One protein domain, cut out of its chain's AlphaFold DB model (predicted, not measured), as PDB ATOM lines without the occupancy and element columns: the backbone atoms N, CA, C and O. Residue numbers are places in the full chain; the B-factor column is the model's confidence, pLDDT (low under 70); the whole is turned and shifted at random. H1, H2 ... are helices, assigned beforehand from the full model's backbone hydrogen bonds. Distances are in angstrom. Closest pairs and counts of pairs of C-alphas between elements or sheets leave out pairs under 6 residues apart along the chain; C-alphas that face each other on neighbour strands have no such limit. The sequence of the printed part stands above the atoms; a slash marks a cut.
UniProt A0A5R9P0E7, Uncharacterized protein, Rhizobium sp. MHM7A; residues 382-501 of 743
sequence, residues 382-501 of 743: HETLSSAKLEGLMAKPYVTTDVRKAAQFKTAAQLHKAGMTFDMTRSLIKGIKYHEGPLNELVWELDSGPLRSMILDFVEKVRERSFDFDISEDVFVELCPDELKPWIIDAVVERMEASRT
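AT A GLANCE: This is residues 382 to 501 of the 743 residues of an uncharacterized protein of Rhizobium sp. MHM7A (UniProt A0A5R9P0E7). The domain is a rounded cluster of crossed helices: H4, H5, H6 and H7 pack together on one side, with H6 running past H5, H4 and H7, while the longest helix, H8, runs along the other side. The short H1 sits between the later part of H8 and the H4 and H5 side, and the long link from H2 to H3, residues 396 to 411, passes along the outside. The printed part has 120 residues with eight named helices, H1 to H8 in order along the chain, and no named strand; the class is all helix. It is compact, with a radius of gyration of the C-alphas of 13.4 A and spans of 32 by 30 by 28 A.

IN THESE COORDINATES: The printed part begins with H1, residues 382 to 386, whose first C-alpha, His 382, is at (-10.520, 42.462, -26.307). H2 is residues 391 to 395 and H3 residues 412 to 417. H4, residues 422 to 433, is 16.2 A long from first to last C-alpha and starts at C-alpha 422, (-5.646, 34.428, -15.650). H5 is residues 438 to 445. H6, residues 450 to 464, is 21.1 A long. H7 is residues 472 to 479. H8, residues 485 to 501, is 24.1 A long and ends at C-alpha 501, (5.977, 46.459, -27.885).

HOW THE PARTS SIT: H1 touches H8 at residues 492 to 499 alone, the closest C-alphas being those of Thr 384 and Arg 495, 6.4 A apart. H1 only just touches H5, with 3 pairs of C-alphas within 8 A, the closest those of Leu 385 and Pro 438, 5.5 A apart. H1 also only just touches H4, with 3 such pairs, the closest those of His 382 and Ser 427, 6.8 A apart. H2 is close to H8 but not clearly touching it; the closest C-alphas, of Leu 393 and Ala 491, are 6.8 A apart. H3 only just touches H7, with 3 pairs, about perpendicular at 79 degrees; the closest C-alphas, of Ala 412 and Glu 473, are 5.8 A apart. H4 touches H7 at a steep tilt of 60 degrees, the same way, closest at the C-alphas of Arg 426 and Ser 472, 5.1 A. H4 touches H6 about perpendicular, at 88 degrees, closest at the C-alphas of Lys 433 and Arg 463, 5.1 A. H5 touches H6 at a steep tilt of 51 degrees, opposite ways, closest at the C-alphas of Val 443 and Arg 452, 6.1 A. H6 and H8 are apart. Every O i to N i+4 pair is within hydrogen-bond range in H1, H2, H3, H4, H6, H7 and H8, and 3 of 4 are in H5.

THE WHOLE: The two C-alphas farthest apart, those of Ser 466 and Thr 501, are 36.4 A from each other. The printed part has no cut. The link from H2 to H3 is long, 16 residues. The mean pLDDT of the printed part is 75.3; residues 382 to 408, 438, 447 and 466 to 467 are under 70.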
ATOM      1  N   HIS A 382      -9.397  42.174 -25.422       64.12
ATOM      2  CA  HIS A 382     -10.520  42.462 -26.307       64.12
ATOM      3  C   HIS A 382     -10.157  43.441 -27.441       64.12
ATOM      4  O   HIS A 382     -10.353  43.090 -28.597       64.12
ATOM      5  N   GLU A 383      -9.566  44.609 -27.159       65.19
ATOM      6  CA  GLU A 383      -9.155  45.594 -28.186       65.19
ATOM      7  C   GLU A 383      -8.065  45.067 -29.127       65.19
ATOM      8  O   GLU A 383      -8.072  45.312 -30.336       65.19
ATOM      9  N   THR A 384      -7.103  44.332 -28.569       63.94
ATOM     10  CA  THR A 384      -6.024  43.725 -29.354       63.94
ATOM     11  C   THR A 384      -6.587  42.672 -30.305       63.94
ATOM     12  O   THR A 384      -6.065  42.451 -31.401       63.94
ATOM     13  N   LEU A 385      -7.689  42.044 -29.913       59.50
ATOM     14  CA  LEU A 385      -8.355  41.036 -30.704       59.50
ATOM     15  C   LEU A 385      -9.425  41.593 -31.668       59.50
ATOM     16  O   LEU A 385      -9.561  41.025 -32.745       59.50
ATOM     17  N   SER A 386     -10.103  42.701 -31.347       55.97
ATOM     18  CA  SER A 386     -11.142  43.341 -32.181       55.97
ATOM     19  C   SER A 386     -10.601  44.330 -33.225       55.97
ATOM     20  O   SER A 386     -11.337  44.802 -34.090       55.97
ATOM     21  N   SER A 387      -9.305  44.666 -33.185       52.47
ATOM     22  CA  SER A 387      -8.681  45.561 -34.171       52.47
ATOM     23  C   SER A 387      -8.580  44.932 -35.578       52.47
ATOM     24  O   SER A 387      -7.569  44.347 -35.944       52.47
ATOM     25  N   ALA A 388      -9.664  45.038 -36.355       44.41
ATOM     26  CA  ALA A 388      -9.840  45.100 -37.820       44.41
ATOM     27  C   ALA A 388      -8.938  44.316 -38.813       44.41
ATOM     28  O   ALA A 388      -9.075  44.528 -40.016       44.41
ATOM     29  N   LYS A 389      -8.067  43.388 -38.406       47.09
ATOM     30  CA  LYS A 389      -7.432  42.403 -39.303       47.09
ATOM     31  C   LYS A 389      -7.237  41.065 -38.592       47.09
ATOM     32  O   LYS A 389      -6.178  40.763 -38.038       47.09
ATOM     33  N   LEU A 390      -8.263  40.218 -38.655       46.53
ATOM     34  CA  LEU A 390      -8.156  38.779 -38.388       46.53
ATOM     35  C   LEU A 390      -7.418  38.012 -39.509       46.53
ATOM     36  O   LEU A 390      -7.118  36.831 -39.332       46.53
ATOM     37  N   GLU A 391      -6.997  38.696 -40.589       47.91
ATOM     38  CA  GLU A 391      -6.137  38.153 -41.661       47.91
ATOM     39  C   GLU A 391      -4.932  37.366 -41.105       47.91
ATOM     40  O   GLU A 391      -4.591  36.322 -41.645       47.91
ATOM     41  N   GLY A 392      -4.326  37.796 -39.989       48.41
ATOM     42  CA  GLY A 392      -3.175  37.116 -39.377       48.41
ATOM     43  C   GLY A 392      -3.484  35.781 -38.676       48.41
ATOM     44  O   GLY A 392      -2.649  34.879 -38.725       48.41
ATOM     45  N   LEU A 393      -4.673  35.620 -38.068       49.81
ATOM     46  CA  LEU A 393      -5.089  34.327 -37.485       49.81
ATOM     47  C   LEU A 393      -5.444  33.315 -38.584       49.81
ATOM     48  O   LEU A 393      -5.214  32.122 -38.403       49.81
ATOM     49  N   MET A 394      -5.970  33.795 -39.717       49.69
ATOM     50  CA  MET A 394      -6.282  32.973 -40.892       49.69
ATOM     51  C   MET A 394      -5.065  32.716 -41.803       49.69
ATOM     52  O   MET A 394      -5.079  31.764 -42.579       49.69
ATOM     53  N   ALA A 395      -4.010  33.540 -41.719       46.62
ATOM     54  CA  ALA A 395      -2.805  33.423 -42.546       46.62
ATOM     55  C   ALA A 395      -1.853  32.300 -42.107       46.62
ATOM     56  O   ALA A 395      -1.097  31.791 -42.936       46.62
ATOM     57  N   LYS A 396      -1.879  31.886 -40.830       52.59
ATOM     58  CA  LYS A 396      -1.237  30.634 -40.411       52.59
ATOM     59  C   LYS A 396      -2.197  29.508 -40.791       52.59
ATOM     60  O   LYS A 396      -3.293  29.463 -40.232       52.59
ATOM     61  N   PRO A 397      -1.847  28.615 -41.737       51.09
ATOM     62  CA  PRO A 397      -2.736  27.516 -42.058       51.09
ATOM     63  C   PRO A 397      -3.030  26.750 -40.766       51.09
ATOM     64  O   PRO A 397      -2.120  26.508 -39.969       51.09
ATOM     65  N   TYR A 398      -4.298  26.397 -40.546       51.09
ATOM     66  CA  TYR A 398      -4.695  25.380 -39.574       51.09
ATOM     67  C   TYR A 398      -4.065  24.060 -40.044       51.09
ATOM     68  O   TYR A 398      -4.706  23.227 -40.680       51.09
ATOM     69  N   VAL A 399      -2.747  23.921 -39.877       49.72
ATOM     70  CA  VAL A 399      -2.041  22.709 -40.253       49.72
ATOM     71  C   VAL A 399      -2.221  21.770 -39.083       49.72
ATOM     72  O   VAL A 399      -1.634  21.930 -38.014       49.72
ATOM     73  N   THR A 400      -3.012  20.742 -39.333       48.53
ATOM     74  CA  THR A 400      -3.191  19.532 -38.528       48.53
ATOM     75  C   THR A 400      -1.878  18.847 -38.098       48.53
ATOM     76  O   THR A 400      -1.914  17.854 -37.375       48.53
ATOM     77  N   THR A 401      -0.701  19.359 -38.479       43.56
ATOM     78  CA  THR A 401       0.614  18.857 -38.064       43.56
ATOM     79  C   THR A 401       1.027  19.240 -36.640       43.56
ATOM     80  O   THR A 401       1.883  18.547 -36.095       43.56
ATOM     81  N   ASP A 402       0.422  20.252 -35.999       47.09
ATOM     82  CA  ASP A 402       0.777  20.655 -34.616       47.09
ATOM     83  C   ASP A 402      -0.155  20.084 -33.522       47.09
ATOM     84  O   ASP A 402      -0.032  20.401 -32.338       47.09
ATOM     85  N   VAL A 403      -1.023  19.127 -33.882       49.25
ATOM     86  CA  VAL A 403      -1.872  18.363 -32.938       49.25
ATOM     87  C   VAL A 403      -1.031  17.601 -31.892       49.25
ATOM     88  O   VAL A 403      -1.525  17.228 -30.832       49.25
ATOM     89  N   ARG A 404       0.287  17.446 -32.097       48.22
ATOM     90  CA  ARG A 404       1.201  16.888 -31.080       48.22
ATOM     91  C   ARG A 404       1.436  17.803 -29.863       48.22
ATOM     92  O   ARG A 404       1.878  17.289 -28.837       48.22
ATOM     93  N   LYS A 405       1.111  19.106 -29.922       53.25
ATOM     94  CA  LYS A 405       1.123  20.018 -28.753       53.25
ATOM     95  C   LYS A 405      -0.223  20.095 -28.012       53.25
ATOM     96  O   LYS A 405      -0.246  20.479 -26.846       53.25
ATOM     97  N   ALA A 406      -1.322  19.678 -28.645       51.53
ATOM     98  CA  ALA A 406      -2.698  19.801 -28.140       51.53
ATOM     99  C   ALA A 406      -2.939  19.123 -26.771       51.53
ATOM    100  O   ALA A 406      -3.727  19.597 -25.958       51.53
ATOM    101  N   ALA A 407      -2.200  18.053 -26.461       55.41
ATOM    102  CA  ALA A 407      -2.356  17.299 -25.215       55.41
ATOM    103  C   ALA A 407      -1.742  17.969 -23.962       55.41
ATOM    104  O   ALA A 407      -1.856  17.416 -22.868       55.41
ATOM    105  N   GLN A 408      -1.074  19.123 -24.088       68.50
ATOM    106  CA  GLN A 408      -0.218  19.677 -23.026       68.50
ATOM    107  C   GLN A 408      -0.880  20.729 -22.123       68.50
ATOM    108  O   GLN A 408      -0.284  21.088 -21.111       68.50
ATOM    109  N   PHE A 409      -2.088  21.207 -22.442       83.50
ATOM    110  CA  PHE A 409      -2.773  22.272 -21.692       83.50
ATOM    111  C   PHE A 409      -4.004  21.727 -20.956       83.50
ATOM    112  O   PHE A 409      -5.143  21.812 -21.427       83.50
ATOM    113  N   LYS A 410      -3.741  21.100 -19.808       85.94
ATOM    114  CA  LYS A 410      -4.716  20.464 -18.910       85.94
ATOM    115  C   LYS A 410      -4.847  21.169 -17.557       85.94
ATOM    116  O   LYS A 410      -5.718  20.796 -16.782       85.94
ATOM    117  N   THR A 411      -4.005  22.158 -17.257       88.88
ATOM    118  CA  THR A 411      -4.060  22.929 -16.008       88.88
ATOM    119  C   THR A 411      -3.762  24.410 -16.246       88.88
ATOM    120  O   THR A 411      -3.046  24.759 -17.186       88.88
ATOM    121  N   ALA A 412      -4.246  25.282 -15.355       84.81
ATOM    122  CA  ALA A 412      -3.929  26.714 -15.364       84.81
ATOM    123  C   ALA A 412      -2.413  26.988 -15.341       84.81
ATOM    124  O   ALA A 412      -1.907  27.799 -16.109       84.81
ATOM    125  N   ALA A 413      -1.648  26.221 -14.555       84.44
ATOM    126  CA  ALA A 413      -0.189  26.349 -14.498       84.44
ATOM    127  C   ALA A 413       0.494  26.117 -15.862       84.44
ATOM    128  O   ALA A 413       1.532  26.714 -16.153       84.44
ATOM    129  N   GLN A 414      -0.074  25.258 -16.714       88.50
ATOM    130  CA  GLN A 414       0.438  25.033 -18.068       88.50
ATOM    131  C   GLN A 414       0.094  26.193 -19.010       88.50
ATOM    132  O   GLN A 414       0.920  26.524 -19.859       88.50
ATOM    133  N   LEU A 415      -1.068  26.836 -18.835       87.19
ATOM    134  CA  LEU A 415      -1.412  28.074 -19.545       87.19
ATOM    135  C   LEU A 415      -0.437  29.199 -19.181       87.19
ATOM    136  O   LEU A 415       0.147  29.814 -20.073       87.19
ATOM    137  N   HIS A 416      -0.179  29.391 -17.883       84.75
ATOM    138  CA  HIS A 416       0.756  30.410 -17.388       84.75
ATOM    139  C   HIS A 416       2.162  30.193 -17.939       84.75
ATOM    140  O   HIS A 416       2.810  31.137 -18.380       84.75
ATOM    141  N   LYS A 417       2.621  28.935 -17.989       83.88
ATOM    142  CA  LYS A 417       3.923  28.579 -18.572       83.88
ATOM    143  C   LYS A 417       4.014  28.892 -20.071       83.88
ATOM    144  O   LYS A 417       5.111  29.137 -20.563       83.88
ATOM    145  N   ALA A 418       2.891  28.879 -20.784       82.50
ATOM    146  CA  ALA A 418       2.808  29.293 -22.183       82.50
ATOM    147  C   ALA A 418       2.564  30.802 -22.363       82.50
ATOM    148  O   ALA A 418       2.407  31.256 -23.490       82.50
ATOM    149  N   GLY A 419       2.549  31.585 -21.279       79.75
ATOM    150  CA  GLY A 419       2.383  33.038 -21.316       79.75
ATOM    151  C   GLY A 419       0.932  33.524 -21.280       79.75
ATOM    152  O   GLY A 419       0.705  34.733 -21.292       79.75
ATOM    153  N   MET A 420      -0.054  32.622 -21.199       84.38
ATOM    154  CA  MET A 420      -1.467  32.986 -21.071       84.38
ATOM    155  C   MET A 420      -1.825  33.150 -19.593       84.38
ATOM    156  O   MET A 420      -1.802  32.183 -18.840       84.38
ATOM    157  N   THR A 421      -2.135  34.376 -19.165       83.69
ATOM    158  CA  THR A 421      -2.443  34.686 -17.758       83.69
ATOM    159  C   THR A 421      -3.926  34.485 -17.425       83.69
ATOM    160  O   THR A 421      -4.779  34.432 -18.319       83.69
ATOM    161  N   PHE A 422      -4.257  34.457 -16.128       84.50
ATOM    162  CA  PHE A 422      -5.646  34.428 -15.650       84.50
ATOM    163  C   PHE A 422      -6.476  35.559 -16.245       84.50
ATOM    164  O   PHE A 422      -7.557  35.333 -16.784       84.50
ATOM    165  N   ASP A 423      -5.933  36.772 -16.219       78.19
ATOM    166  CA  ASP A 423      -6.587  37.949 -16.770       78.19
ATOM    167  C   ASP A 423      -6.844  37.795 -18.271       78.19
ATOM    168  O   ASP A 423      -7.962  38.051 -18.721       78.19
ATOM    169  N   MET A 424      -5.871  37.298 -19.042       81.69
ATOM    170  CA  MET A 424      -6.069  37.040 -20.472       81.69
ATOM    171  C   MET A 424      -7.201  36.047 -20.724       81.69
ATOM    172  O   MET A 424      -8.088  36.303 -21.542       81.69
ATOM    173  N   THR A 425      -7.208  34.954 -19.966       86.88
ATOM    174  CA  THR A 425      -8.217  33.902 -20.076       86.88
ATOM    175  C   THR A 425      -9.601  34.405 -19.675       86.88
ATOM    176  O   THR A 425     -10.571  34.217 -20.407       86.88
ATOM    177  N   ARG A 426      -9.698  35.145 -18.568       85.94
ATOM    178  CA  ARG A 426     -10.932  35.791 -18.110       85.94
ATOM    179  C   ARG A 426     -11.479  36.770 -19.141       85.94
ATOM    180  O   ARG A 426     -12.678  36.766 -19.398       85.94
ATOM    181  N   SER A 427     -10.612  37.582 -19.748       81.12
ATOM    182  CA  SER A 427     -10.972  38.517 -20.823       81.12
ATOM    183  C   SER A 427     -11.608  37.789 -22.005       81.12
ATOM    184  O   SER A 427     -12.678  38.170 -22.479       81.12
ATOM    185  N   LEU A 428     -10.969  36.700 -22.438       83.50
ATOM    186  CA  LEU A 428     -11.425  35.879 -23.551       83.50
ATOM    187  C   LEU A 428     -12.792  35.241 -23.265       83.50
ATOM    188  O   LEU A 428     -13.726  35.420 -24.045       83.50
ATOM    189  N   ILE A 429     -12.929  34.540 -22.134       87.50
ATOM    190  CA  ILE A 429     -14.172  33.861 -21.733       87.50
ATOM    191  C   ILE A 429     -15.316  34.862 -21.543       87.50
ATOM    192  O   ILE A 429     -16.438  34.623 -21.993       87.50
ATOM    193  N   LYS A 430     -15.030  36.016 -20.930       85.75
ATOM    194  CA  LYS A 430     -15.999  37.102 -20.770       85.75
ATOM    195  C   LYS A 430     -16.485  37.622 -22.123       85.75
ATOM    196  O   LYS A 430     -17.694  37.737 -22.308       85.75
ATOM    197  N   GLY A 431     -15.579  37.864 -23.072       82.31
ATOM    198  CA  GLY A 431     -15.944  38.258 -24.435       82.31
ATOM    199  C   GLY A 431     -16.882  37.241 -25.090       82.31
ATOM    200  O   GLY A 431     -17.971  37.596 -25.539       82.31
ATOM    201  N   ILE A 432     -16.531  35.950 -25.040       86.50
ATOM    202  CA  ILE A 432     -17.374  34.864 -25.574       86.50
ATOM    203  C   ILE A 432     -18.792  34.913 -24.983       86.50
ATOM    204  O   ILE A 432     -19.777  34.871 -25.732       86.50
ATOM    205  N   LYS A 433     -18.890  35.038 -23.653       86.25
ATOM    206  CA  LYS A 433     -20.156  35.052 -22.909       86.25
ATOM    207  C   LYS A 433     -21.059  36.226 -23.288       86.25
ATOM    208  O   LYS A 433     -22.267  36.035 -23.383       86.25
ATOM    209  N   TYR A 434     -20.489  37.410 -23.511       86.19
ATOM    210  CA  TYR A 434     -21.242  38.628 -23.827       86.19
ATOM    211  C   TYR A 434     -21.369  38.917 -25.328       86.19
ATOM    212  O   TYR A 434     -21.780  40.007 -25.698       86.19
ATOM    213  N   HIS A 435     -21.089  37.937 -26.194       85.44
ATOM    214  CA  HIS A 435     -21.151  38.098 -27.655       85.44
ATOM    215  C   HIS A 435     -20.166  39.145 -28.209       85.44
ATOM    216  O   HIS A 435     -20.387  39.716 -29.272       85.44
ATOM    217  N   GLU A 436     -19.052  39.353 -27.514       78.19
ATOM    218  CA  GLU A 436     -18.026  40.336 -27.838       78.19
ATOM    219  C   GLU A 436     -16.696  39.652 -28.206       78.19
ATOM    220  O   GLU A 436     -16.359  38.573 -27.713       78.19
ATOM    221  N   GLY A 437     -15.897  40.281 -29.067       73.25
ATOM    222  CA  GLY A 437     -14.515  39.878 -29.332       73.25
ATOM    223  C   GLY A 437     -14.338  38.881 -30.484       73.25
ATOM    224  O   GLY A 437     -15.299  38.426 -31.106       73.25
ATOM    225  N   PRO A 438     -13.084  38.500 -30.762       69.31
ATOM    226  CA  PRO A 438     -12.672  37.950 -32.054       69.31
ATOM    227  C   PRO A 438     -13.261  36.576 -32.344       69.31
ATOM    228  O   PRO A 438     -13.516  36.257 -33.491       69.31
ATOM    229  N   LEU A 439     -13.463  35.730 -31.327       77.44
ATOM    230  CA  LEU A 439     -13.979  34.378 -31.528       77.44
ATOM    231  C   LEU A 439     -15.452  34.425 -31.926       77.44
ATOM    232  O   LEU A 439     -15.895  33.586 -32.700       77.44
ATOM    233  N   ASN A 440     -16.190  35.427 -31.442       78.31
ATOM    234  CA  ASN A 440     -17.560  35.673 -31.868       78.31
ATOM    235  C   ASN A 440     -17.607  36.241 -33.289       78.31
ATOM    236  O   ASN A 440     -18.442  35.804 -34.071       78.31
ATOM    237  N   GLU A 441     -16.710  37.164 -33.638       76.75
ATOM    238  CA  GLU A 441     -16.587  37.707 -35.000       76.75
ATOM    239  C   GLU A 441     -16.199  36.612 -36.010       76.75
ATOM    240  O   GLU A 441     -16.852  36.452 -37.039       76.75
ATOM    241  N   LEU A 442     -15.224  35.767 -35.667       74.19
ATOM    242  CA  LEU A 442     -14.707  34.703 -36.530       74.19
ATOM    243  C   LEU A 442     -15.755  33.617 -36.842       74.19
ATOM    244  O   LEU A 442     -15.717  33.000 -37.904       74.19
ATOM    245  N   VAL A 443     -16.724  33.395 -35.948       76.62
ATOM    246  CA  VAL A 443     -17.884  32.522 -36.215       76.62
ATOM    247  C   VAL A 443     -18.716  33.023 -37.405       76.62
ATOM    248  O   VAL A 443     -19.273  32.207 -38.150       76.62
ATOM    249  N   TRP A 444     -18.811  34.345 -37.571       76.81
ATOM    250  CA  TRP A 444     -19.540  34.987 -38.665       76.81
ATOM    251  C   TRP A 444     -18.699  35.115 -39.938       76.81
ATOM    252  O   TRP A 444     -19.264  35.044 -41.023       76.81
ATOM    253  N   GLU A 445     -17.377  35.274 -39.815       74.38
ATOM    254  CA  GLU A 445     -16.460  35.398 -40.961       74.38
ATOM    255  C   GLU A 445     -16.138  34.060 -41.645       74.38
ATOM    256  O   GLU A 445     -15.848  34.027 -42.840       74.38
ATOM    257  N   LEU A 446     -16.170  32.943 -40.916       74.56
ATOM    258  CA  LEU A 446     -15.944  31.624 -41.502       74.56
ATOM    259  C   LEU A 446     -17.215  31.122 -42.203       74.56
ATOM    260  O   LEU A 446     -18.227  30.869 -41.548       74.56
ATOM    261  N   ASP A 447     -17.136  30.887 -43.517       68.56
ATOM    262  CA  ASP A 447     -18.268  30.402 -44.324       68.56
ATOM    263  C   ASP A 447     -18.695  28.966 -43.954       68.56
ATOM    264  O   ASP A 447     -19.881  28.666 -43.820       68.56
ATOM    265  N   SER A 448     -17.735  28.042 -43.792       72.94
ATOM    266  CA  SER A 448     -17.968  26.640 -43.394       72.94
ATOM    267  C   SER A 448     -16.654  25.902 -43.075       72.94
ATOM    268  O   SER A 448     -15.570  26.379 -43.399       72.94
ATOM    269  N   GLY A 449     -16.734  24.729 -42.432       77.06
ATOM    270  CA  GLY A 449     -15.595  23.818 -42.236       77.06
ATOM    271  C   GLY A 449     -15.330  23.413 -40.777       77.06
ATOM    272  O   GLY A 449     -15.947  23.962 -39.862       77.06
ATOM    273  N   PRO A 450     -14.400  22.463 -40.538       76.50
ATOM    274  CA  PRO A 450     -14.151  21.892 -39.210       76.50
ATOM    275  C   PRO A 450     -13.780  22.937 -38.151       76.50
ATOM    276  O   PRO A 450     -14.264  22.868 -37.026       76.50
ATOM    277  N   LEU A 451     -12.976  23.941 -38.524       75.25
ATOM    278  CA  LEU A 451     -12.562  25.029 -37.633       75.25
ATOM    279  C   LEU A 451     -13.752  25.864 -37.148       75.25
ATOM    280  O   LEU A 451     -13.867  26.134 -35.956       75.25
ATOM    281  N   ARG A 452     -14.672  26.210 -38.058       82.25
ATOM    282  CA  ARG A 452     -15.901  26.934 -37.716       82.25
ATOM    283  C   ARG A 452     -16.741  26.138 -36.724       82.25
ATOM    284  O   ARG A 452     -17.202  26.700 -35.740       82.25
ATOM    285  N   SER A 453     -16.910  24.837 -36.966       83.62
ATOM    286  CA  SER A 453     -17.661  23.949 -36.073       83.62
ATOM    287  C   SER A 453     -17.033  23.848 -34.682       83.62
ATOM    288  O   SER A 453     -17.759  23.935 -33.701       83.62
ATOM    289  N   MET A 454     -15.704  23.726 -34.581       85.25
ATOM    290  CA  MET A 454     -15.007  23.678 -33.286       85.25
ATOM    291  C   MET A 454     -15.133  24.987 -32.501       85.25
ATOM    292  O   MET A 454     -15.333  24.961 -31.290       85.25
ATOM    293  N   ILE A 455     -15.022  26.132 -33.178       85.31
ATOM    294  CA  ILE A 455     -15.145  27.443 -32.529       85.31
ATOM    295  C   ILE A 455     -16.591  27.698 -32.102       85.31
ATOM    296  O   ILE A 455     -16.810  28.156 -30.985       85.31
ATOM    297  N   LEU A 456     -17.569  27.364 -32.951       87.81
ATOM    298  CA  LEU A 456     -18.991  27.429 -32.608       87.81
ATOM    299  C   LEU A 456     -19.313  26.592 -31.370       87.81
ATOM    300  O   LEU A 456     -19.884  27.121 -30.423       87.81
ATOM    301  N   ASP A 457     -18.886  25.329 -31.357       89.88
ATOM    302  CA  ASP A 457     -19.092  24.410 -30.235       89.88
ATOM    303  C   ASP A 457     -18.455  24.945 -28.941       89.88
ATOM    304  O   ASP A 457     -19.094  24.965 -27.889       89.88
ATOM    305  N   PHE A 458     -17.226  25.469 -29.012       90.81
ATOM    306  CA  PHE A 458     -16.579  26.104 -27.863       90.81
ATOM    307  C   PHE A 458     -17.361  27.324 -27.353       90.81
ATOM    308  O   PHE A 458     -17.613  27.453 -26.152       90.81
ATOM    309  N   VAL A 459     -17.768  28.215 -28.260       90.25
ATOM    310  CA  VAL A 459     -18.514  29.438 -27.941       90.25
ATOM    311  C   VAL A 459     -19.868  29.112 -27.305       90.25
ATOM    312  O   VAL A 459     -20.232  29.727 -26.301       90.25
ATOM    313  N   GLU A 460     -20.603  28.141 -27.846       90.81
ATOM    314  CA  GLU A 460     -21.890  27.691 -27.306       90.81
ATOM    315  C   GLU A 460     -21.727  27.080 -25.912       90.81
ATOM    316  O   GLU A 460     -22.389  27.529 -24.974       90.81
ATOM    317  N   LYS A 461     -20.759  26.174 -25.717       91.56
ATOM    318  CA  LYS A 461     -20.475  25.563 -24.406       91.56
ATOM    319  C   LYS A 461     -20.139  26.591 -23.328       91.56
ATOM    320  O   LYS A 461     -20.635  26.502 -22.204       91.56
ATOM    321  N   VAL A 462     -19.317  27.592 -23.652       90.19
ATOM    322  CA  VAL A 462     -18.991  28.683 -22.716       90.19
ATOM    323  C   VAL A 462     -20.237  29.509 -22.377       90.19
ATOM    324  O   VAL A 462     -20.428  29.911 -21.226       90.19
ATOM    325  N   ARG A 463     -21.119  29.753 -23.352       88.50
ATOM    326  CA  ARG A 463     -22.364  30.509 -23.142       88.50
ATOM    327  C   ARG A 463     -23.396  29.743 -22.317       88.50
ATOM    328  O   ARG A 463     -24.106  30.381 -21.542       88.50
ATOM    329  N   GLU A 464     -23.453  28.423 -22.429       88.38
ATOM    330  CA  GLU A 464     -24.357  27.575 -21.643       88.38
ATOM    331  C   GLU A 464     -23.904  27.396 -20.185       88.38
ATOM    332  O   GLU A 464     -24.730  27.161 -19.301       88.38
ATOM    333  N   ARG A 465     -22.607  27.565 -19.894       83.50
ATOM    334  CA  ARG A 465     -22.059  27.451 -18.533       83.50
ATOM    335  C   ARG A 465     -22.634  28.524 -17.590       83.50
ATOM    336  O   ARG A 465     -22.778  29.698 -17.960       83.50
ATOM    337  N   SER A 466     -22.943  28.128 -16.351       64.19
ATOM    338  CA  SER A 466     -23.435  29.016 -15.285       64.19
ATOM    339  C   SER A 466     -22.406  30.085 -14.884       64.19
ATOM    340  O   SER A 466     -21.204  29.876 -15.002       64.19
ATOM    341  N   PHE A 467     -22.898  31.237 -14.420       65.31
ATOM    342  CA  PHE A 467     -22.151  32.488 -14.237       65.31
ATOM    343  C   PHE A 467     -21.145  32.440 -13.071       65.31
ATOM    344  O   PHE A 467     -21.506  32.711 -11.930       65.31
ATOM    345  N   ASP A 468     -19.881  32.141 -13.372       76.88
ATOM    346  CA  ASP A 468     -18.745  32.407 -12.485       76.88
ATOM    347  C   ASP A 468     -17.483  32.694 -13.324       76.88
ATOM    348  O   ASP A 468     -17.021  31.845 -14.087       76.88
ATOM    349  N   PHE A 469     -16.952  33.919 -13.236       74.12
ATOM    350  CA  PHE A 469     -15.740  34.321 -13.964       74.12
ATOM    351  C   PHE A 469     -14.454  33.996 -13.198       74.12
ATOM    352  O   PHE A 469     -13.369  34.141 -13.769       74.12
ATOM    353  N   ASP A 470     -14.553  33.560 -11.947       78.25
ATOM    354  CA  ASP A 470     -13.394  33.265 -11.106       78.25
ATOM    355  C   ASP A 470     -12.781  31.896 -11.449       78.25
ATOM    356  O   ASP A 470     -11.625  31.634 -11.131       78.25
ATOM    357  N   ILE A 471     -13.502  31.080 -12.228       85.25
ATOM    358  CA  ILE A 471     -13.051  29.796 -12.790       85.25
ATOM    359  C   ILE A 471     -12.713  29.874 -14.291       85.25
ATOM    360  O   ILE A 471     -12.730  28.865 -14.991       85.25
ATOM    361  N   SER A 472     -12.433  31.069 -14.829       87.81
ATOM    362  CA  SER A 472     -12.246  31.269 -16.282       87.81
ATOM    363  C   SER A 472     -11.160  30.378 -16.899       87.81
ATOM    364  O   SER A 472     -11.303  29.937 -18.038       87.81
ATOM    365  N   GLU A 473     -10.085  30.099 -16.164       90.00
ATOM    366  CA  GLU A 473      -9.011  29.213 -16.628       90.00
ATOM    367  C   GLU A 473      -9.461  27.760 -16.717       90.00
ATOM    368  O   GLU A 473      -9.213  27.111 -17.732       90.00
ATOM    369  N   ASP A 474     -10.192  27.279 -15.711       89.19
ATOM    370  CA  ASP A 474     -10.767  25.936 -15.718       89.19
ATOM    371  C   ASP A 474     -11.790  25.796 -16.847       89.19
ATOM    372  O   ASP A 474     -11.761  24.818 -17.588       89.19
ATOM    373  N   VAL A 475     -12.625  26.819 -17.058       89.38
ATOM    374  CA  VAL A 475     -13.586  26.878 -18.170       89.38
ATOM    375  C   VAL A 475     -12.873  26.802 -19.523       89.38
ATOM    376  O   VAL A 475     -13.306  26.056 -20.400       89.38
ATOM    377  N   PHE A 476     -11.770  27.533 -19.709       91.19
ATOM    378  CA  PHE A 476     -10.991  27.465 -20.945       91.19
ATOM    379  C   PHE A 476     -10.353  26.085 -21.144       91.19
ATOM    380  O   PHE A 476     -10.449  25.510 -22.226       91.19
ATOM    381  N   VAL A 477      -9.729  25.526 -20.105       90.50
ATOM    382  CA  VAL A 477      -9.087  24.205 -20.164       90.50
ATOM    383  C   VAL A 477     -10.104  23.086 -20.406       90.50
ATOM    384  O   VAL A 477      -9.797  22.142 -21.138       90.50
ATOM    385  N   GLU A 478     -11.287  23.170 -19.806       90.00
ATOM    386  CA  GLU A 478     -12.335  22.153 -19.898       90.00
ATOM    387  C   GLU A 478     -13.083  22.214 -21.233       90.00
ATOM    388  O   GLU A 478     -13.300  21.177 -21.859       90.00
ATOM    389  N   LEU A 479     -13.493  23.411 -21.665       91.44
ATOM    390  CA  LEU A 479     -14.447  23.566 -22.769       91.44
ATOM    391  C   LEU A 479     -13.788  23.823 -24.126       91.44
ATOM    392  O   LEU A 479     -14.404  23.529 -25.150       91.44
ATOM    393  N   CYS A 480     -12.570  24.374 -24.163       88.38
ATOM    394  CA  CYS A 480     -11.865  24.607 -25.423       88.38
ATOM    395  C   CYS A 480     -11.384  23.266 -26.004       88.38
ATOM    396  O   CYS A 480     -10.702  22.523 -25.292       88.38
ATOM    397  N   PRO A 481     -11.691  22.936 -27.273       86.81
ATOM    398  CA  PRO A 481     -11.158  21.742 -27.923       86.81
ATOM    399  C   PRO A 481      -9.629  21.700 -27.846       86.81
ATOM    400  O   PRO A 481      -8.965  22.727 -28.018       86.81
ATOM    401  N   ASP A 482      -9.050  20.523 -27.594       83.06
ATOM    402  CA  ASP A 482      -7.596  20.374 -27.430       83.06
ATOM    403  C   ASP A 482      -6.843  20.861 -28.685       83.06
ATOM    404  O   ASP A 482      -5.774  21.459 -28.579       83.06
ATOM    405  N   GLU A 483      -7.429  20.681 -29.868       77.81
ATOM    406  CA  GLU A 483      -6.910  21.144 -31.157       77.81
ATOM    407  C   GLU A 483      -6.919  22.672 -31.299       77.81
ATOM    408  O   GLU A 483      -6.145  23.223 -32.085       77.81
ATOM    409  N   LEU A 484      -7.791  23.360 -30.560       80.62
ATOM    410  CA  LEU A 484      -7.986  24.806 -30.629       80.62
ATOM    411  C   LEU A 484      -7.143  25.555 -29.584       80.62
ATOM    412  O   LEU A 484      -6.740  26.694 -29.829       80.62
ATOM    413  N   LYS A 485      -6.817  24.917 -28.448       85.44
ATOM    414  CA  LYS A 485      -6.058  25.545 -27.350       85.44
ATOM    415  C   LYS A 485      -4.724  26.155 -27.794       85.44
ATOM    416  O   LYS A 485      -4.559  27.348 -27.548       85.44
ATOM    417  N   PRO A 486      -3.788  25.429 -28.446       79.44
ATOM    418  CA  PRO A 486      -2.494  26.008 -28.816       79.44
ATOM    419  C   PRO A 486      -2.656  27.195 -29.766       79.44
ATOM    420  O   PRO A 486      -1.973  28.198 -29.624       79.44
ATOM    421  N   TRP A 487      -3.617  27.103 -30.689       76.56
ATOM    422  CA  TRP A 487      -3.884  28.150 -31.669       76.56
ATOM    423  C   TRP A 487      -4.399  29.438 -31.017       76.56
ATOM    424  O   TRP A 487      -3.912  30.521 -31.336       76.56
ATOM    425  N   ILE A 488      -5.336  29.331 -30.066       80.38
ATOM    426  CA  ILE A 488      -5.824  30.490 -29.307       80.38
ATOM    427  C   ILE A 488      -4.724  31.057 -28.406       80.38
ATOM    428  O   ILE A 488      -4.558  32.275 -28.366       80.38
ATOM    429  N   ILE A 489      -3.980  30.201 -27.697       82.50
ATOM    430  CA  ILE A 489      -2.893  30.625 -26.802       82.50
ATOM    431  C   ILE A 489      -1.859  31.429 -27.594       82.50
ATOM    432  O   ILE A 489      -1.611  32.583 -27.252       82.50
ATOM    433  N   ASP A 490      -1.326  30.867 -28.682       77.88
ATOM    434  CA  ASP A 490      -0.312  31.524 -29.512       77.88
ATOM    435  C   ASP A 490      -0.833  32.859 -30.066       77.88
ATOM    436  O   ASP A 490      -0.141  33.873 -30.005       77.88
ATOM    437  N   ALA A 491      -2.077  32.886 -30.553       74.94
ATOM    438  CA  ALA A 491      -2.695  34.090 -31.098       74.94
ATOM    439  C   ALA A 491      -2.875  35.203 -30.056       74.94
ATOM    440  O   ALA A 491      -2.641  36.375 -30.360       74.94
ATOM    441  N   VAL A 492      -3.310  34.860 -28.840       77.56
ATOM    442  CA  VAL A 492      -3.489  35.824 -27.747       77.56
ATOM    443  C   VAL A 492      -2.131  36.315 -27.253       77.56
ATOM    444  O   VAL A 492      -1.944  37.523 -27.121       77.56
ATOM    445  N   VAL A 493      -1.171  35.414 -27.031       78.31
ATOM    446  CA  VAL A 493       0.169  35.755 -26.530       78.31
ATOM    447  C   VAL A 493       0.917  36.648 -27.521       78.31
ATOM    448  O   VAL A 493       1.348  37.730 -27.133       78.31
ATOM    449  N   GLU A 494       0.985  36.275 -28.803       76.62
ATOM    450  CA  GLU A 494       1.665  37.052 -29.858       76.62
ATOM    451  C   GLU A 494       1.098  38.477 -29.971       76.62
ATOM    452  O   GLU A 494       1.826  39.468 -30.067       76.62
ATOM    453  N   ARG A 495      -0.229  38.608 -29.902       74.50
ATOM    454  CA  ARG A 495      -0.911  39.906 -29.955       74.50
ATOM    455  C   ARG A 495      -0.657  40.750 -28.710       74.50
ATOM    456  O   ARG A 495      -0.439  41.958 -28.820       74.50
ATOM    457  N   MET A 496      -0.655  40.133 -27.532       76.75
ATOM    458  CA  MET A 496      -0.315  40.827 -26.293       76.75
ATOM    459  C   MET A 496       1.154  41.270 -26.287       76.75
ATOM    460  O   MET A 496       1.442  42.381 -25.849       76.75
ATOM    461  N   GLU A 497       2.076  40.479 -26.837       78.12
ATOM    462  CA  GLU A 497       3.476  40.876 -27.046       78.12
ATOM    463  C   GLU A 497       3.617  42.063 -28.012       78.12
ATOM    464  O   GLU A 497       4.386  42.994 -27.746       78.12
ATOM    465  N   ALA A 498       2.834  42.090 -29.094       76.31
ATOM    466  CA  ALA A 498       2.786  43.233 -30.004       76.31
ATOM    467  C   ALA A 498       2.272  44.503 -29.298       76.31
ATOM    468  O   ALA A 498       2.909  45.551 -29.382       76.31
ATOM    469  N   SER A 499       1.183  44.397 -28.527       76.31
ATOM    470  CA  SER A 499       0.636  45.495 -27.708       76.31
ATOM    471  C   SER A 499       1.658  46.026 -26.690       76.31
ATOM    472  O   SER A 499       1.850  47.236 -26.562       76.31
ATOM    473  N   ARG A 500       2.399  45.130 -26.020       76.75
ATOM    474  CA  ARG A 500       3.503  45.502 -25.113       76.75
ATOM    475  C   ARG A 500       4.610  46.257 -25.848       76.75
ATOM    476  O   ARG A 500       5.131  47.247 -25.338       76.75
ATOM    477  N   THR A 501       4.959  45.808 -27.052       80.88
ATOM    478  CA  THR A 501       5.977  46.459 -27.885       80.88
ATOM    479  C   THR A 501       5.536  47.861 -28.304       80.88
ATOM    480  O   THR A 501       6.330  48.795 -28.226       80.88
TER     481      THR A 501